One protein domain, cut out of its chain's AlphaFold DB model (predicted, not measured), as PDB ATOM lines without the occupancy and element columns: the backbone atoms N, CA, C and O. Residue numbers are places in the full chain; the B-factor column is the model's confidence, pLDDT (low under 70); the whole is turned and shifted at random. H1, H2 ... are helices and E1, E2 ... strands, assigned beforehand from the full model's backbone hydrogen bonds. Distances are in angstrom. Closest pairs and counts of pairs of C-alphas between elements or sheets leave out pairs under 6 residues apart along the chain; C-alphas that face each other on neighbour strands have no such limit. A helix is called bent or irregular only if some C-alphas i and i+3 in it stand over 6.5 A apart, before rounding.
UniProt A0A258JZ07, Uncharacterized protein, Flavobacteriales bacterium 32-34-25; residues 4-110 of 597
ATOM      1  N   SER A   4      -8.206  19.376 -34.109       91.75
ATOM      2  CA  SER A   4      -8.401  20.357 -33.047       91.75
ATOM      3  C   SER A   4      -7.095  21.054 -32.697       91.75
ATOM      4  O   SER A   4      -6.018  20.457 -32.721       91.75
ATOM      5  N   LYS A   5      -7.198  22.328 -32.321       92.25
ATOM      6  CA  LYS A   5      -6.091  23.106 -31.760       92.25
ATOM      7  C   LYS A   5      -6.316  23.278 -30.264       92.25
ATOM      8  O   LYS A   5      -7.330  23.844 -29.867       92.25
ATOM      9  N   ILE A   6      -5.374  22.811 -29.449       92.25
ATOM     10  CA  ILE A   6      -5.497  22.803 -27.985       92.25
ATOM     11  C   ILE A   6      -4.291  23.518 -27.378       92.25
ATOM     12  O   ILE A   6      -3.154  23.241 -27.746       92.25
ATOM     13  N   TYR A   7      -4.534  24.461 -26.468       89.56
ATOM     14  CA  TYR A   7      -3.481  25.228 -25.795       89.56
ATOM     15  C   TYR A   7      -3.110  24.583 -24.461       89.56
ATOM     16  O   TYR A   7      -3.987  24.386 -23.623       89.56
ATOM     17  N   ILE A   8      -1.827  24.301 -24.259       89.25
ATOM     18  CA  ILE A   8      -1.308  23.595 -23.085       89.25
ATOM     19  C   ILE A   8      -0.123  24.347 -22.472       89.25
ATOM     20  O   ILE A   8       0.518  25.170 -23.130       89.25
ATOM     21  N   THR A   9       0.148  24.090 -21.198       87.06
ATOM     22  CA  THR A   9       1.345  24.581 -20.508       87.06
ATOM     23  C   THR A   9       2.574  23.770 -20.898       87.06
ATOM     24  O   THR A   9       2.471  22.682 -21.471       87.06
ATOM     25  N   LEU A  10       3.757  24.271 -20.531       86.56
ATOM     26  CA  LEU A  10       4.992  23.500 -20.652       86.56
ATOM     27  C   LEU A  10       4.949  22.214 -19.818       86.56
ATOM     28  O   LEU A  10       5.381  21.170 -20.301       86.56
ATOM     29  N   LYS A  11       4.352  22.252 -18.618       86.94
ATOM     30  CA  LYS A  11       4.222  21.063 -17.766       86.94
ATOM     31  C   LYS A  11       3.265  20.027 -18.354       86.94
ATOM     32  O   LYS A  11       3.547  18.834 -18.333       86.94
ATOM     33  N   GLU A  12       2.150  20.475 -18.926       89.88
ATOM     34  CA  GLU A  12       1.211  19.603 -19.642       89.88
ATOM     35  C   GLU A  12       1.868  18.994 -20.897       89.88
ATOM     36  O   GLU A  12       1.633  17.824 -21.198       89.88
ATOM     37  N   ALA A  13       2.725  19.743 -21.605       92.00
ATOM     38  CA  ALA A  13       3.496  19.220 -22.736       92.00
ATOM     39  C   ALA A  13       4.511  18.153 -22.296       92.00
ATOM     40  O   ALA A  13       4.580  17.094 -22.915       92.00
ATOM     41  N   GLU A  14       5.250  18.406 -21.212       90.31
ATOM     42  CA  GLU A  14       6.159  17.437 -20.593       90.31
ATOM     43  C   GLU A  14       5.413  16.137 -20.247       90.31
ATOM     44  O   GLU A  14       5.807  15.057 -20.688       90.31
ATOM     45  N   ASN A  15       4.282  16.249 -19.543       88.88
ATOM     46  CA  ASN A  15       3.449  15.105 -19.178       88.88
ATOM     47  C   ASN A  15       2.956  14.344 -20.419       88.88
ATOM     48  O   ASN A  15       3.082  13.122 -20.475       88.88
ATOM     49  N   LEU A  16       2.460  15.045 -21.445       92.00
ATOM     50  CA  LEU A  16       1.993  14.422 -22.686       92.00
ATOM     51  C   LEU A  16       3.110  13.661 -23.411       92.00
ATOM     52  O   LEU A  16       2.865  12.590 -23.964       92.00
ATOM     53  N   ILE A  17       4.331  14.193 -23.418       91.88
ATOM     54  CA  ILE A  17       5.468  13.574 -24.105       91.88
ATOM     55  C   ILE A  17       5.971  12.348 -23.337       91.88
ATOM     56  O   ILE A  17       6.142  11.286 -23.937       91.88
ATOM     57  N   PHE A  18       6.186  12.463 -22.024       87.94
ATOM     58  CA  PHE A  18       6.789  11.384 -21.237       87.94
ATOM     59  C   PHE A  18       5.794  10.298 -20.825       87.94
ATOM     60  O   PHE A  18       6.155   9.122 -20.831       87.94
ATOM     61  N   ASN A  19       4.540  10.661 -20.547       87.94
ATOM     62  CA  ASN A  19       3.499   9.694 -20.194       87.94
ATOM     63  C   ASN A  19       2.726   9.186 -21.416       87.94
ATOM     64  O   ASN A  19       1.931   8.262 -21.282       87.94
ATOM     65  N   ARG A  20       2.922   9.796 -22.596       91.56
ATOM     66  CA  ARG A  20       2.136   9.553 -23.825       91.56
ATOM     67  C   ARG A  20       0.632   9.811 -23.660       91.56
ATOM     68  O   ARG A  20      -0.181   9.311 -24.436       91.56
ATOM     69  N   PHE A  21       0.275  10.591 -22.645       89.12
ATOM     70  CA  PHE A  21      -1.085  10.792 -22.165       89.12
ATOM     71  C   PHE A  21      -1.190  12.143 -21.458       89.12
ATOM     72  O   PHE A  21      -0.313  12.507 -20.673       89.12
ATOM     73  N   LEU A  22      -2.283  12.865 -21.693       90.12
ATOM     74  CA  LEU A  22      -2.606  14.096 -20.978       90.12
ATOM     75  C   LEU A  22      -4.103  14.161 -20.676       90.12
ATOM     76  O   LEU A  22      -4.912  14.040 -21.590       90.12
ATOM     77  N   ASN A  23      -4.469  14.403 -19.416       87.62
ATOM     78  CA  ASN A  23      -5.854  14.652 -19.021       87.62
ATOM     79  C   ASN A  23      -6.081  16.149 -18.776       87.62
ATOM     80  O   ASN A  23      -5.349  16.771 -18.006       87.62
ATOM     81  N   ILE A  24      -7.093  16.722 -19.420       86.38
ATOM     82  CA  ILE A  24      -7.425  18.151 -19.359       86.38
ATOM     83  C   ILE A  24      -8.937  18.350 -19.208       86.38
ATOM     84  O   ILE A  24      -9.722  17.520 -19.665       86.38
ATOM     85  N   PRO A  25      -9.397  19.478 -18.643       85.75
ATOM     86  CA  PRO A  25     -10.824  19.762 -18.579       85.75
ATOM     87  C   PRO A  25     -11.412  20.008 -19.978       85.75
ATOM     88  O   PRO A  25     -10.817  20.677 -20.818       85.75
ATOM     89  N   THR A  26     -12.642  19.556 -20.215       85.75
ATOM     90  CA  THR A  26     -13.428  19.788 -21.449       85.75
ATOM     91  C   THR A  26     -13.553  21.267 -21.823       85.75
ATOM     92  O   THR A  26     -13.594  21.619 -23.004       85.75
ATOM     93  N   SER A  27     -13.560  22.161 -20.827       84.38
ATOM     94  CA  SER A  27     -13.553  23.615 -21.023       84.38
ATOM     95  C   SER A  27     -12.340  24.100 -21.825       84.38
ATOM     96  O   SER A  27     -12.422  25.146 -22.473       84.38
ATOM     97  N   ARG A  28     -11.251  23.319 -21.857       85.31
ATOM     98  CA  ARG A  28     -10.039  23.605 -22.620       85.31
ATOM     99  C   ARG A  28     -10.296  23.769 -24.112       85.31
ATOM    100  O   ARG A  28      -9.683  24.635 -24.729       85.31
ATOM    101  N   LEU A  29     -11.233  23.011 -24.681       84.69
ATOM    102  CA  LEU A  29     -11.586  23.121 -26.101       84.69
ATOM    103  C   LEU A  29     -12.179  24.495 -26.461       84.69
ATOM    104  O   LEU A  29     -12.156  24.893 -27.621       84.69
ATOM    105  N   LYS A  30     -12.685  25.250 -25.474       82.00
ATOM    106  CA  LYS A  30     -13.209  26.612 -25.671       82.00
ATOM    107  C   LYS A  30     -12.106  27.677 -25.695       82.00
ATOM    108  O   LYS A  30     -12.385  28.837 -25.998       82.00
ATOM    109  N   VAL A  31     -10.863  27.329 -25.356       80.50
ATOM    110  CA  VAL A  31      -9.729  28.261 -25.379       80.50
ATOM    111  C   VAL A  31      -9.270  28.446 -26.825       80.50
ATOM    112  O   VAL A  31      -8.555  27.621 -27.378       80.50
ATOM    113  N   THR A  32      -9.681  29.547 -27.454       78.81
ATOM    114  CA  THR A  32      -9.398  29.818 -28.878       78.81
ATOM    115  C   THR A  32      -8.106  30.606 -29.116       78.81
ATOM    116  O   THR A  32      -7.600  30.650 -30.240       78.81
ATOM    117  N   LYS A  33      -7.535  31.215 -28.071       71.12
ATOM    118  CA  LYS A  33      -6.308  32.022 -28.134       71.12
ATOM    119  C   LYS A  33      -5.367  31.657 -26.991       71.12
ATOM    120  O   LYS A  33      -5.834  31.335 -25.899       71.12
ATOM    121  N   ALA A  34      -4.065  31.761 -27.251       67.44
ATOM    122  CA  ALA A  34      -3.036  31.605 -26.230       67.44
ATOM    123  C   ALA A  34      -3.278  32.608 -25.096       67.44
ATOM    124  O   ALA A  34      -3.522  33.790 -25.349       67.44
ATOM    125  N   LYS A  35      -3.212  32.122 -23.859       67.25
ATOM    126  CA  LYS A  35      -3.272  32.927 -22.639       67.25
ATOM    127  C   LYS A  35      -2.048  32.560 -21.816       67.25
ATOM    128  O   LYS A  35      -1.930  31.388 -21.490       67.25
ATOM    129  N   GLU A  36      -1.178  33.529 -21.542       69.44
ATOM    130  CA  GLU A  36      -0.037  33.458 -20.604       69.44
ATOM    131  C   GLU A  36       0.606  32.061 -20.479       69.44
ATOM    132  O   GLU A  36       1.383  31.683 -21.357       69.44
ATOM    133  N   LEU A  37       0.236  31.285 -19.450       72.25
ATOM    134  CA  LEU A  37       0.760  29.943 -19.138       72.25
ATOM    135  C   LEU A  37       0.560  28.901 -20.258       72.25
ATOM    136  O   LEU A  37       1.325  27.946 -20.357       72.25
ATOM    137  N   PHE A  38      -0.436  29.075 -21.131       79.62
ATOM    138  CA  PHE A  38      -0.713  28.208 -22.283       79.62
ATOM    139  C   PHE A  38       0.002  28.702 -23.545       79.62
ATOM    140  O   PHE A  38      -0.614  29.048 -24.563       79.62
ATOM    141  N   SER A  39       1.326  28.793 -23.436       79.06
ATOM    142  CA  SER A  39       2.226  29.279 -24.483       79.06
ATOM    143  C   SER A  39       2.402  28.276 -25.630       79.06
ATOM    144  O   SER A  39       2.660  28.685 -26.767       79.06
ATOM    145  N   ILE A  40       2.196  26.985 -25.358       89.00
ATOM    146  CA  ILE A  40       2.302  25.895 -26.325       89.00
ATOM    147  C   ILE A  40       0.917  25.570 -26.865       89.00
ATOM    148  O   ILE A  40      -0.085  25.594 -26.147       89.00
ATOM    149  N   ASN A  41       0.840  25.255 -28.153       91.38
ATOM    150  CA  ASN A  41      -0.376  24.685 -28.706       91.38
ATOM    151  C   ASN A  41      -0.085  23.417 -29.497       91.38
ATOM    152  O   ASN A  41       0.917  23.328 -30.197       91.38
ATOM    153  N   ILE A  42      -0.973  22.443 -29.365       94.50
ATOM    154  CA  ILE A  42      -0.893  21.165 -30.056       94.50
ATOM    155  C   ILE A  42      -1.990  21.086 -31.112       94.50
ATOM    156  O   ILE A  42      -3.139  21.475 -30.874       94.50
ATOM    157  N   LEU A  43      -1.620  20.598 -32.294       94.94
ATOM    158  CA  LEU A  43      -2.551  20.227 -33.355       94.94
ATOM    159  C   LEU A  43      -2.827  18.733 -33.229       94.94
ATOM    160  O   LEU A  43      -1.915  17.928 -33.406       94.94
ATOM    161  N   VAL A  44      -4.066  18.372 -32.911       93.94
ATOM    162  CA  VAL A  44      -4.443  17.011 -32.518       93.94
ATOM    163  C   VAL A  44      -5.507  16.466 -33.459       93.94
ATOM    164  O   VAL A  44      -6.494  17.142 -33.742       93.94
ATOM    165  N   ASN A  45      -5.325  15.238 -33.932       93.38
ATOM    166  CA  ASN A  45      -6.359  14.481 -34.626       93.38
ATOM    167  C   ASN A  45      -7.488  14.130 -33.645       93.38
ATOM    168  O   ASN A  45      -7.248  13.477 -32.627       93.38
ATOM    169  N   ASN A  46      -8.725  14.515 -33.965       90.88
ATOM    170  CA  ASN A  46      -9.876  14.306 -33.081       90.88
ATOM    171  C   ASN A  46     -10.092  12.837 -32.696       90.88
ATOM    172  O   ASN A  46     -10.655  12.567 -31.639       90.88
ATOM    173  N   LEU A  47      -9.601  11.881 -33.495       89.56
ATOM    174  CA  LEU A  47      -9.678  10.459 -33.163       89.56
ATOM    175  C   LEU A  47      -8.973  10.092 -31.850       89.56
ATOM    176  O   LEU A  47      -9.407   9.131 -31.226       89.56
ATOM    177  N   GLY A  48      -7.928  10.808 -31.424       87.88
ATOM    178  CA  GLY A  48      -7.236  10.546 -30.153       87.88
ATOM    179  C   GLY A  48      -7.624  11.480 -29.010       87.88
ATOM    180  O   GLY A  48      -6.923  11.509 -28.000       87.88
ATOM    181  N   ILE A  49      -8.715  12.238 -29.161       90.56
ATOM    182  CA  ILE A  49      -9.341  12.977 -28.061       90.56
ATOM    183  C   ILE A  49     -10.467  12.105 -27.510       90.56
ATOM    184  O   ILE A  49     -11.441  11.808 -28.199       90.56
ATOM    185  N   ILE A  50     -10.325  11.681 -26.261       87.75
ATOM    186  CA  ILE A  50     -11.219  10.736 -25.598       87.75
ATOM    187  C   ILE A  50     -11.906  11.450 -24.449       87.75
ATOM    188  O   ILE A  50     -11.255  12.114 -23.651       87.75
ATOM    189  N   LYS A  51     -13.221  11.287 -24.319       83.00
ATOM    190  CA  LYS A  51     -13.941  11.784 -23.150       83.00
ATOM    191  C   LYS A  51     -13.781  10.802 -21.990       83.00
ATOM    192  O   LYS A  51     -14.261   9.676 -22.070       83.00
ATOM    193  N   THR A  52     -13.124  11.236 -20.922       74.44
ATOM    194  CA  THR A  52     -12.881  10.448 -19.706       74.44
ATOM    195  C   THR A  52     -13.675  11.061 -18.554       74.44
ATOM    196  O   THR A  52     -13.185  11.882 -17.789       74.44
ATOM    197  N   GLY A  53     -14.957  10.704 -18.455       71.81
ATOM    198  CA  GLY A  53     -15.893  11.280 -17.480       71.81
ATOM    199  C   GLY A  53     -16.632  12.525 -17.987       71.81
ATOM    200  O   GLY A  53     -16.559  12.893 -19.159       71.81
ATOM    201  N   GLU A  54     -17.409  13.173 -17.116       71.81
ATOM    202  CA  GLU A  54     -18.325  14.248 -17.536       71.81
ATOM    203  C   GLU A  54     -17.611  15.546 -17.933       71.81
ATOM    204  O   GLU A  54     -18.063  16.246 -18.847       71.81
ATOM    205  N   HIS A  55     -16.485  15.851 -17.283       80.19
ATOM    206  CA  HIS A  55     -15.803  17.141 -17.402       80.19
ATOM    207  C   HIS A  55     -14.370  17.071 -17.921       80.19
ATOM    208  O   HIS A  55     -13.796  18.136 -18.148       80.19
ATOM    209  N   ASN A  56     -13.827  15.883 -18.193       82.94
ATOM    210  CA  ASN A  56     -12.436  15.702 -18.598       82.94
ATOM    211  C   ASN A  56     -12.298  15.071 -19.992       82.94
ATOM    212  O   ASN A  56     -13.189  14.383 -20.498       82.94
ATOM    213  N   LEU A  57     -11.170  15.373 -20.627       86.88
ATOM    214  CA  LEU A  57     -10.735  14.847 -21.907       86.88
ATOM    215  C   LEU A  57      -9.314  14.319 -21.767       86.88
ATOM    216  O   LEU A  57      -8.407  15.041 -21.355       86.88
ATOM    217  N   THR A  58      -9.116  13.099 -22.228       88.75
ATOM    218  CA  THR A  58      -7.805  12.516 -22.452       88.75
ATOM    219  C   THR A  58      -7.335  12.815 -23.869       88.75
ATOM    220  O   THR A  58      -8.056  12.594 -24.842       88.75
ATOM    221  N   ILE A  59      -6.093  13.270 -23.983       92.19
ATOM    222  CA  ILE A  59      -5.359  13.414 -25.235       92.19
ATOM    223  C   ILE A  59      -4.292  12.325 -25.288       92.19
ATOM    224  O   ILE A  59      -3.417  12.259 -24.422       92.19
ATOM    225  N   LEU A  60      -4.367  11.495 -26.324       93.75
ATOM    226  CA  LEU A  60      -3.349  10.503 -26.654       93.75
ATOM    227  C   LEU A  60      -2.212  11.148 -27.452       93.75
ATOM    228  O   LEU A  60      -2.466  11.938 -28.367       93.75
ATOM    229  N   PHE A  61      -0.960  10.809 -27.133       94.38
ATOM    230  CA  PHE A  61       0.194  11.388 -27.825       94.38
ATOM    231  C   PHE A  61       0.206  11.046 -29.319       94.38
ATOM    232  O   PHE A  61       0.513  11.914 -30.135       94.38
ATOM    233  N   SER A  62      -0.188   9.823 -29.678       94.00
ATOM    234  CA  SER A  62      -0.306   9.354 -31.069       94.00
ATOM    235  C   SER A  62      -1.157  10.258 -31.970       94.00
ATOM    236  O   SER A  62      -0.956  10.317 -33.182       94.00
ATOM    237  N   ALA A  63      -2.099  11.014 -31.403       93.19
ATOM    238  CA  ALA A  63      -2.927  11.945 -32.160       93.19
ATOM    239  C   ALA A  63      -2.305  13.332 -32.350       93.19
ATOM    240  O   ALA A  63      -2.869  14.144 -33.087       93.19
ATOM    241  N   VAL A  64      -1.173  13.636 -31.714       95.12
ATOM    242  CA  VAL A  64      -0.510  14.932 -31.862       95.12
ATOM    243  C   VAL A  64       0.256  14.973 -33.180       95.12
ATOM    244  O   VAL A  64       1.240  14.269 -33.373       95.12
ATOM    245  N   ASN A  65      -0.166  15.854 -34.080       92.25
ATOM    246  CA  ASN A  65       0.511  16.095 -35.353       92.25
ATOM    247  C   ASN A  65       1.692  17.054 -35.195       92.25
ATOM    248  O   ASN A  65       2.714  16.920 -35.863       92.25
ATOM    249  N   THR A  66       1.527  18.092 -34.372       94.62
ATOM    250  CA  THR A  66       2.512  19.171 -34.248       94.62
ATOM    251  C   THR A  66       2.372  19.879 -32.905       94.62
ATOM    252  O   THR A  66       1.259  20.179 -32.476       94.62
ATOM    253  N   PHE A  67       3.507  20.198 -32.292       95.31
ATOM    254  CA  PHE A  67       3.669  21.142 -31.197       95.31
ATOM    255  C   PHE A  67       4.108  22.487 -31.776       95.31
ATOM    256  O   PHE A  67       5.209  22.623 -32.306       95.31
ATOM    257  N   GLU A  68       3.250  23.495 -31.682       93.56
ATOM    258  CA  GLU A  68       3.633  24.877 -31.935       93.56
ATOM    259  C   GLU A  68       4.161  25.499 -30.631       93.56
ATOM    260  O   GLU A  68       3.391  25.720 -29.687       93.56
ATOM    261  N   ILE A  69       5.463  25.783 -30.585       91.81
ATOM    262  CA  ILE A  69       6.189  26.201 -29.376       91.81
ATOM    263  C   ILE A  69       6.847  27.580 -29.557       91.81
ATOM    264  O   ILE A  69       7.081  28.004 -30.694       91.81
ATOM    265  N   PRO A  70       7.152  28.311 -28.473       88.50
ATOM    266  CA  PRO A  70       8.052  29.464 -28.527       88.50
ATOM    267  C   PRO A  70       9.445  29.079 -29.051       88.50
ATOM    268  O   PRO A  70       9.965  28.028 -28.682       88.50
ATOM    269  N   GLU A  71      10.084  29.941 -29.848       87.75
ATOM    270  CA  GLU A  71      11.448  29.707 -30.377       87.75
ATOM    271  C   GLU A  71      12.473  29.371 -29.277       87.75
ATOM    272  O   GLU A  71      13.320  28.495 -29.453       87.75
ATOM    273  N   VAL A  72      12.353  30.014 -28.111       86.38
ATOM    274  CA  VAL A  72      13.242  29.803 -26.954       86.38
ATOM    275  C   VAL A  72      13.186  28.375 -26.391       86.38
ATOM    276  O   VAL A  72      14.176  27.905 -25.840       86.38
ATOM    277  N   GLU A  73      12.077  27.655 -26.593       87.12
ATOM    278  CA  GLU A  73      11.873  26.286 -26.092       87.12
ATOM    279  C   GLU A  73      12.365  25.207 -27.064       87.12
ATOM    280  O   GLU A  73      12.380  24.020 -26.735       87.12
ATOM    281  N   LYS A  74      12.794  25.581 -28.277       89.25
ATOM    282  CA  LYS A  74      13.197  24.617 -29.312       89.25
ATOM    283  C   LYS A  74      14.259  23.637 -28.819       89.25
ATOM    284  O   LYS A  74      14.160  22.437 -29.075       89.25
ATOM    285  N   SER A  75      15.267  24.144 -28.109       88.44
ATOM    286  CA  SER A  75      16.342  23.310 -27.568       88.44
ATOM    287  C   SER A  75      15.813  22.289 -26.560       88.44
ATOM    288  O   SER A  75      16.221  21.133 -26.609       88.44
ATOM    289  N   LEU A  76      14.869  22.679 -25.697       90.75
ATOM    290  CA  LEU A  76      14.262  21.784 -24.713       90.75
ATOM    291  C   LEU A  76      13.518  20.633 -25.408       90.75
ATOM    292  O   LEU A  76      13.757  19.465 -25.106       90.75
ATOM    293  N   PHE A  77      12.680  20.947 -26.401       92.62
ATOM    294  CA  PHE A  77      11.908  19.935 -27.127       92.62
ATOM    295  C   PHE A  77      12.799  18.967 -27.916       92.62
ATOM    296  O   PHE A  77      12.587  17.755 -27.871       92.62
ATOM    297  N   ILE A  78      13.813  19.477 -28.617       89.56
ATOM    298  CA  ILE A  78      14.692  18.634 -29.439       89.56
ATOM    299  C   ILE A  78      15.666  17.836 -28.564       89.56
ATOM    300  O   ILE A  78      15.790  16.628 -28.735       89.56
ATOM    301  N   ASN A  79      16.356  18.489 -27.626       86.06
ATOM    302  CA  ASN A  79      17.502  17.892 -26.932       86.06
ATOM    303  C   ASN A  79      17.127  17.190 -25.622       86.06
ATOM    304  O   ASN A  79      17.777  16.216 -25.256       86.06
ATOM    305  N   SER A  80      16.113  17.677 -24.904       88.69
ATOM    306  CA  SER A  80      15.705  17.101 -23.613       88.69
ATOM    307  C   SER A  80      14.502  16.177 -23.754       88.69
ATOM    308  O   SER A  80      14.465  15.118 -23.131       88.69
ATOM    309  N   PHE A  81      13.528  16.551 -24.589       90.50
ATOM    310  CA  PHE A  81      12.337  15.731 -24.836       90.50
ATOM    311  C   PHE A  81      12.506  14.762 -26.016       90.50
ATOM    312  O   PHE A  81      11.651  13.902 -26.220       90.50
ATOM    313  N   PHE A  82      13.611  14.861 -26.768       89.69
ATOM    314  CA  PHE A  82      13.920  14.007 -27.925       89.69
ATOM    315  C   PHE A  82      12.799  13.986 -28.979       89.69
ATOM    316  O   PHE A  82      12.530  12.949 -29.597       89.69
ATOM    317  N   MET A  83      12.120  15.123 -29.162       92.25
ATOM    318  CA  MET A  83      11.033  15.272 -30.125       92.25
ATOM    319  C   MET A  83      11.588  15.430 -31.551       92.25
ATOM    320  O   MET A  83      12.493  16.241 -31.766       92.25
ATOM    321  N   PRO A  84      11.039  14.710 -32.549       91.88
ATOM    322  CA  PRO A  84      11.439  14.863 -33.942       91.88
ATOM    323  C   PRO A  84      11.161  16.285 -34.432       91.88
ATOM    324  O   PRO A  84      10.113  16.860 -34.123       91.88
ATOM    325  N   ALA A  85      12.065  16.843 -35.243       90.69
ATOM    326  CA  ALA A  85      11.928  18.217 -35.725       90.69
ATOM    327  C   ALA A  85      10.630  18.434 -36.522       90.69
ATOM    328  O   ALA A  85      10.039  19.506 -36.438       90.69
ATOM    329  N   GLY A  86      10.137  17.413 -37.231       91.50
ATOM    330  CA  GLY A  86       8.876  17.476 -37.975       91.50
ATOM    331  C   GLY A  86       7.617  17.568 -37.130       91.50
ATOM    332  O   GLY A  86       6.570  17.948 -37.648       91.50
ATOM    333  N   MET A  87       7.708  17.281 -35.833       94.12
ATOM    334  CA  MET A  87       6.609  17.500 -34.896       94.12
ATOM    335  C   MET A  87       6.655  18.888 -34.257       94.12
ATOM    336  O   MET A  87       5.781  19.197 -33.454       94.12
ATOM    337  N   ILE A  88       7.649  19.724 -34.568       94.44
ATOM    338  CA  ILE A  88       7.856  21.019 -33.920       94.44
ATOM    339  C   ILE A  88       7.648  22.134 -34.938       94.44
ATOM    340  O   ILE A  88       8.207  22.127 -36.032       94.44
ATOM    341  N   LYS A  89       6.874  23.143 -34.548       93.19
ATOM    342  CA  LYS A  89       6.725  24.386 -35.295       93.19
ATOM    343  C   LYS A  89       6.992  25.563 -34.373       93.19
ATOM    344  O   LYS A  89       6.354  25.726 -33.340       93.19
ATOM    345  N   GLU A  90       7.939  26.399 -34.753       90.12
ATOM    346  CA  GLU A  90       8.295  27.573 -33.967       90.12
ATOM    347  C   GLU A  90       7.267  28.692 -34.153       90.12
ATOM    348  O   GLU A  90       6.666  28.867 -35.218       90.12
ATOM    349  N   THR A  91       7.051  29.456 -33.089       85.62
ATOM    350  CA  THR A  91       6.212  30.649 -33.091       85.62
ATOM    351  C   THR A  91       6.952  31.787 -32.402       85.62
ATOM    352  O   THR A  91       7.632  31.582 -31.398       85.62
ATOM    353  N   SER A  92       6.746  33.014 -32.881       76.38
ATOM    354  CA  SER A  92       7.369  34.234 -32.344       76.38
ATOM    355  C   SER A  92       6.844  34.668 -30.964       76.38
ATOM    356  O   SER A  92       7.067  35.796 -30.519       76.38
ATOM    357  N   ARG A  93       6.082  33.808 -30.279       69.19
ATOM    358  CA  ARG A  93       5.441  34.129 -29.001       69.19
ATOM    359  C   ARG A  93       6.477  34.126 -27.884       69.19
ATOM    360  O   ARG A  93       7.298  33.221 -27.800       69.19
ATOM    361  N   LYS A  94       6.405  35.121 -26.998       61.19
ATOM    362  CA  LYS A  94       7.252  35.193 -25.803       61.19
ATOM    363  C   LYS A  94       6.601  34.440 -24.647       61.19
ATOM    364  O   LYS A  94       5.414  34.626 -24.385       61.19
ATOM    365  N   PHE A  95       7.396  33.618 -23.973       58.69
ATOM    366  CA  PHE A  95       7.058  33.017 -22.689       58.69
ATOM    367  C   PHE A  95       7.034  34.107 -21.602       58.69
ATOM    368  O   PHE A  95       7.822  35.055 -21.665       58.69
ATOM    369  N   LYS A  96       6.116  34.011 -20.640       55.88
ATOM    370  CA  LYS A  96       6.126  34.835 -19.426       55.88
ATOM    371  C   LYS A  96       6.027  33.903 -18.226       55.88
ATOM    372  O   LYS A  96       5.027  33.204 -18.100       55.88
ATOM    373  N   ASP A  97       7.055  33.919 -17.385       44.62
ATOM    374  CA  ASP A  97       7.046  33.278 -16.074       44.62
ATOM    375  C   ASP A  97       6.196  34.110 -15.112       44.62
ATOM    376  O   ASP A  97       6.557  35.240 -14.786       44.62
ATOM    377  N   GLU A  98       5.079  33.560 -14.644       50.81
ATOM    378  CA  GLU A  98       4.361  34.085 -13.483       50.81
ATOM    379  C   GLU A  98       4.011  32.943 -12.518       50.81
ATOM    380  O   GLU A  98       3.822  31.802 -12.953       50.81
ATOM    381  N   PRO A  99       3.959  33.223 -11.203       46.00
ATOM    382  CA  PRO A  99       3.610  32.232 -10.197       46.00
ATOM    383  C   PRO A  99       2.186  31.711 -10.416       46.00
ATOM    384  O   PRO A  99       1.255  32.473 -10.661       46.00
ATOM    385  N   ASP A 100       2.043  30.395 -10.305       47.41
ATOM    386  CA  ASP A 100       0.831  29.627 -10.578       47.41
ATOM    387  C   ASP A 100      -0.376  30.137  -9.761       47.41
ATOM    388  O   ASP A 100      -0.514  29.851  -8.570       47.41
ATOM    389  N   THR A 101      -1.272  30.917 -10.377       41.22
ATOM    390  CA  THR A 101      -2.469  31.463  -9.709       41.22
ATOM    391  C   THR A 101      -3.631  30.462  -9.659       41.22
ATOM    392  O   THR A 101      -4.794  30.843  -9.809       41.22
ATOM    393  N   GLY A 102      -3.341  29.172  -9.457       43.88
ATOM    394  CA  GLY A 102      -4.345  28.153  -9.141       43.88
ATOM    395  C   GLY A 102      -5.284  27.780 -10.293       43.88
ATOM    396  O   GLY A 102      -6.460  27.494 -10.057       43.88
ATOM    397  N   PHE A 103      -4.802  27.773 -11.539       46.06
ATOM    398  CA  PHE A 103      -5.634  27.379 -12.677       46.06
ATOM    399  C   PHE A 103      -5.778  25.851 -12.779       46.06
ATOM    400  O   PHE A 103      -4.833  25.153 -13.115       46.06
ATOM    401  N   PHE A 104      -7.005  25.373 -12.526       48.69
ATOM    402  CA  PHE A 104      -7.530  24.016 -12.750       48.69
ATOM    403  C   PHE A 104      -6.584  22.872 -12.361       48.69
ATOM    404  O   PHE A 104      -5.903  22.303 -13.209       48.69
ATOM    405  N   LYS A 105      -6.649  22.441 -11.095       45.53
ATOM    406  CA  LYS A 105      -6.267  21.067 -10.752       45.53
ATOM    407  C   LYS A 105      -7.184  20.138 -11.546       45.53
ATOM    408  O   LYS A 105      -8.372  20.051 -11.236       45.53
ATOM    409  N   SER A 106      -6.674  19.516 -12.606       49.66
ATOM    410  CA  SER A 106      -7.334  18.333 -13.137       49.66
ATOM    411  C   SER A 106      -7.353  17.300 -12.013       49.66
ATOM    412  O   SER A 106      -6.385  17.170 -11.264       49.66
ATOM    413  N   GLU A 107      -8.477  16.606 -11.842       52.81
ATOM    414  CA  GLU A 107      -8.459  15.354 -11.093       52.81
ATOM    415  C   GLU A 107      -7.582  14.403 -11.899       52.81
ATOM    416  O   GLU A 107      -7.909  13.942 -12.998       52.81
ATOM    417  N   GLU A 108      -6.361  14.290 -11.415       54.12
ATOM    418  CA  GLU A 108      -5.253  13.690 -12.110       54.12
ATOM    419  C   GLU A 108      -5.477  12.168 -12.044       54.12
ATOM    420  O   GLU A 108      -5.583  11.602 -10.957       54.12
ATOM    421  N   MET A 109      -5.607  11.493 -13.197       59.56
ATOM    422  CA  MET A 109      -5.671  10.020 -13.292       59.56
ATOM    423  C   MET A 109      -4.292   9.405 -12.979       59.56
ATOM    424  O   MET A 109      -3.752   8.626 -13.761       59.56
ATOM    425  N   LEU A 110      -3.668   9.829 -11.875       60.28
ATOM    426  CA  LEU A 110      -2.278   9.528 -11.531       60.28
ATOM    427  C   LEU A 110      -2.025   8.029 -11.418       60.28
ATOM    428  O   LEU A 110      -0.974   7.562 -11.848       60.28
TER     429      LEU A 110
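This is residues 4 to 110 of the 597 residues of an uncharacterized protein of Flavobacteriales bacterium 32-34-25 (UniProt A0A258JZ07). A twisted four-strand sheet, E1, E3, E6 and E7, has the helices H1 and H3 over one face, and a smaller sheet, E2, E5 and E4, is joined to it through the turns from E3 to E4 and from E5 to E6. H1 bridges the two sheets, over E3 of the larger one and beside the strands of the smaller one, while H3 lies on the same face of the larger sheet as H1, over E6 and E7, and residues 92 to 110 swing round the outside in a wide arc with no named element. The printed part has 107 residues, with three named helices and seven named strands in the order E1 H1 E2 H2 E3 E4 E5 E6 H3 E7. The larger sheet runs E1, E3, E6, E7 and is mixed, the smaller runs E2, E5, E4 and is antiparallel; the class is mixed, helices and strands. The whole is compact, with a radius of gyration of the C-alphas of 13.2 A, and rounded, spanning 37 by 31 by 26 A.

The larger sheet has E1, residues 4 to 8, and E7, residues 88 to 91, as edge strands, and E3, residues 40 to 45, and E6, residues 64 to 70, as inner strands. It is only just strongly twisted, its C-alphas lying up to 4.0 A off the best plane. E1 and E3 are antiparallel at 149 degrees, with N 6 and O 42 within hydrogen-bond range at 3.0 A. E3 and E6 are antiparallel at 167 degrees, with N 43 and O 66 at 2.9 A. E6 and E7 are parallel at 36 degrees, with N 89 and O 67 at 2.8 A. H3, residues 71 to 80, makes with E6 and E7 a strand-helix-strand unit, two parallel neighbour strands with a helix between, and its crossover is right-handed. H3 lies over E6 and E7 at a height over the sheet of 9.8 A; the closest C-alphas of H3 and E7 are those of Glu 71 and Glu 90, 5.2 A apart. H1, residues 10 to 19, is on the same face at a height of 10.2 A, over E3, and runs along the strands at 18 degrees to E3 on the local plane. H1 and H3 with this sheet make two layers, helices on one face of a sheet, and H1 with the smaller sheet makes two layers as well. In the smaller sheet, E5, residues 56 to 60, is the inner strand between E2, residues 21 to 25, and E4, residues 49 to 51. E2 and E5 are antiparallel, with N 24 and O 57 at 2.9 A; E4 and E5 form a hairpin, with N 50 and O 58 at 2.8 A. H1 is over none of these strands, at a height of 5.4 A; the closest C-alphas of H1 and E2, those of Leu 16 and Leu 22, are 4.9 A apart. H2, residues 26 to 30, only grazes both sheets; its C-alpha 29 is 6.4 A from C-alpha 6 of E1, the closest pair of the two. H1 and H3 are apart. In H1 every O i to N i+4 pair is within hydrogen-bond range; in H3 it is 4 of 6, and in H2 0 of 1, with 2 of 2 O i to N i+3 pairs within range.

E1 begins at C-alpha 4, (-8.401, 20.357, -33.047). From first to last C-alpha, E6 is 17.2 A long, E3 16.6 A, E2 13.7 A, E5 13.2 A and E1 12.7 A; E7, residues 88 to 91, and E4, residues 49 to 51, are shorter. H1, residues 10 to 19, is 13.9 A long and ends at C-alpha 19, (3.499, 9.694, -20.194). H3 is 14.9 A long and irregular, C-alphas 72 and 75 being 7.2 A apart. H2, five residues, is neither bent nor irregular, but only just: C-alphas 26 and 29 are 6.0 A apart. E7 ends at C-alpha 91, (6.212, 30.649, -33.091).

The two C-alphas farthest apart, those of Glu 54 and Asn 79, are 37.2 A apart. The printed part has no cut and no long link between named elements; H2 to E3 and H3 to E7 are short links and the others are tight. The C-alphas of residues 92 to 110 lie 14 to 19 A from the mean of all C-alphas. Mean pLDDT of the printed part is 81.5, and residues 34 to 36 and 93 to 110 are under 70.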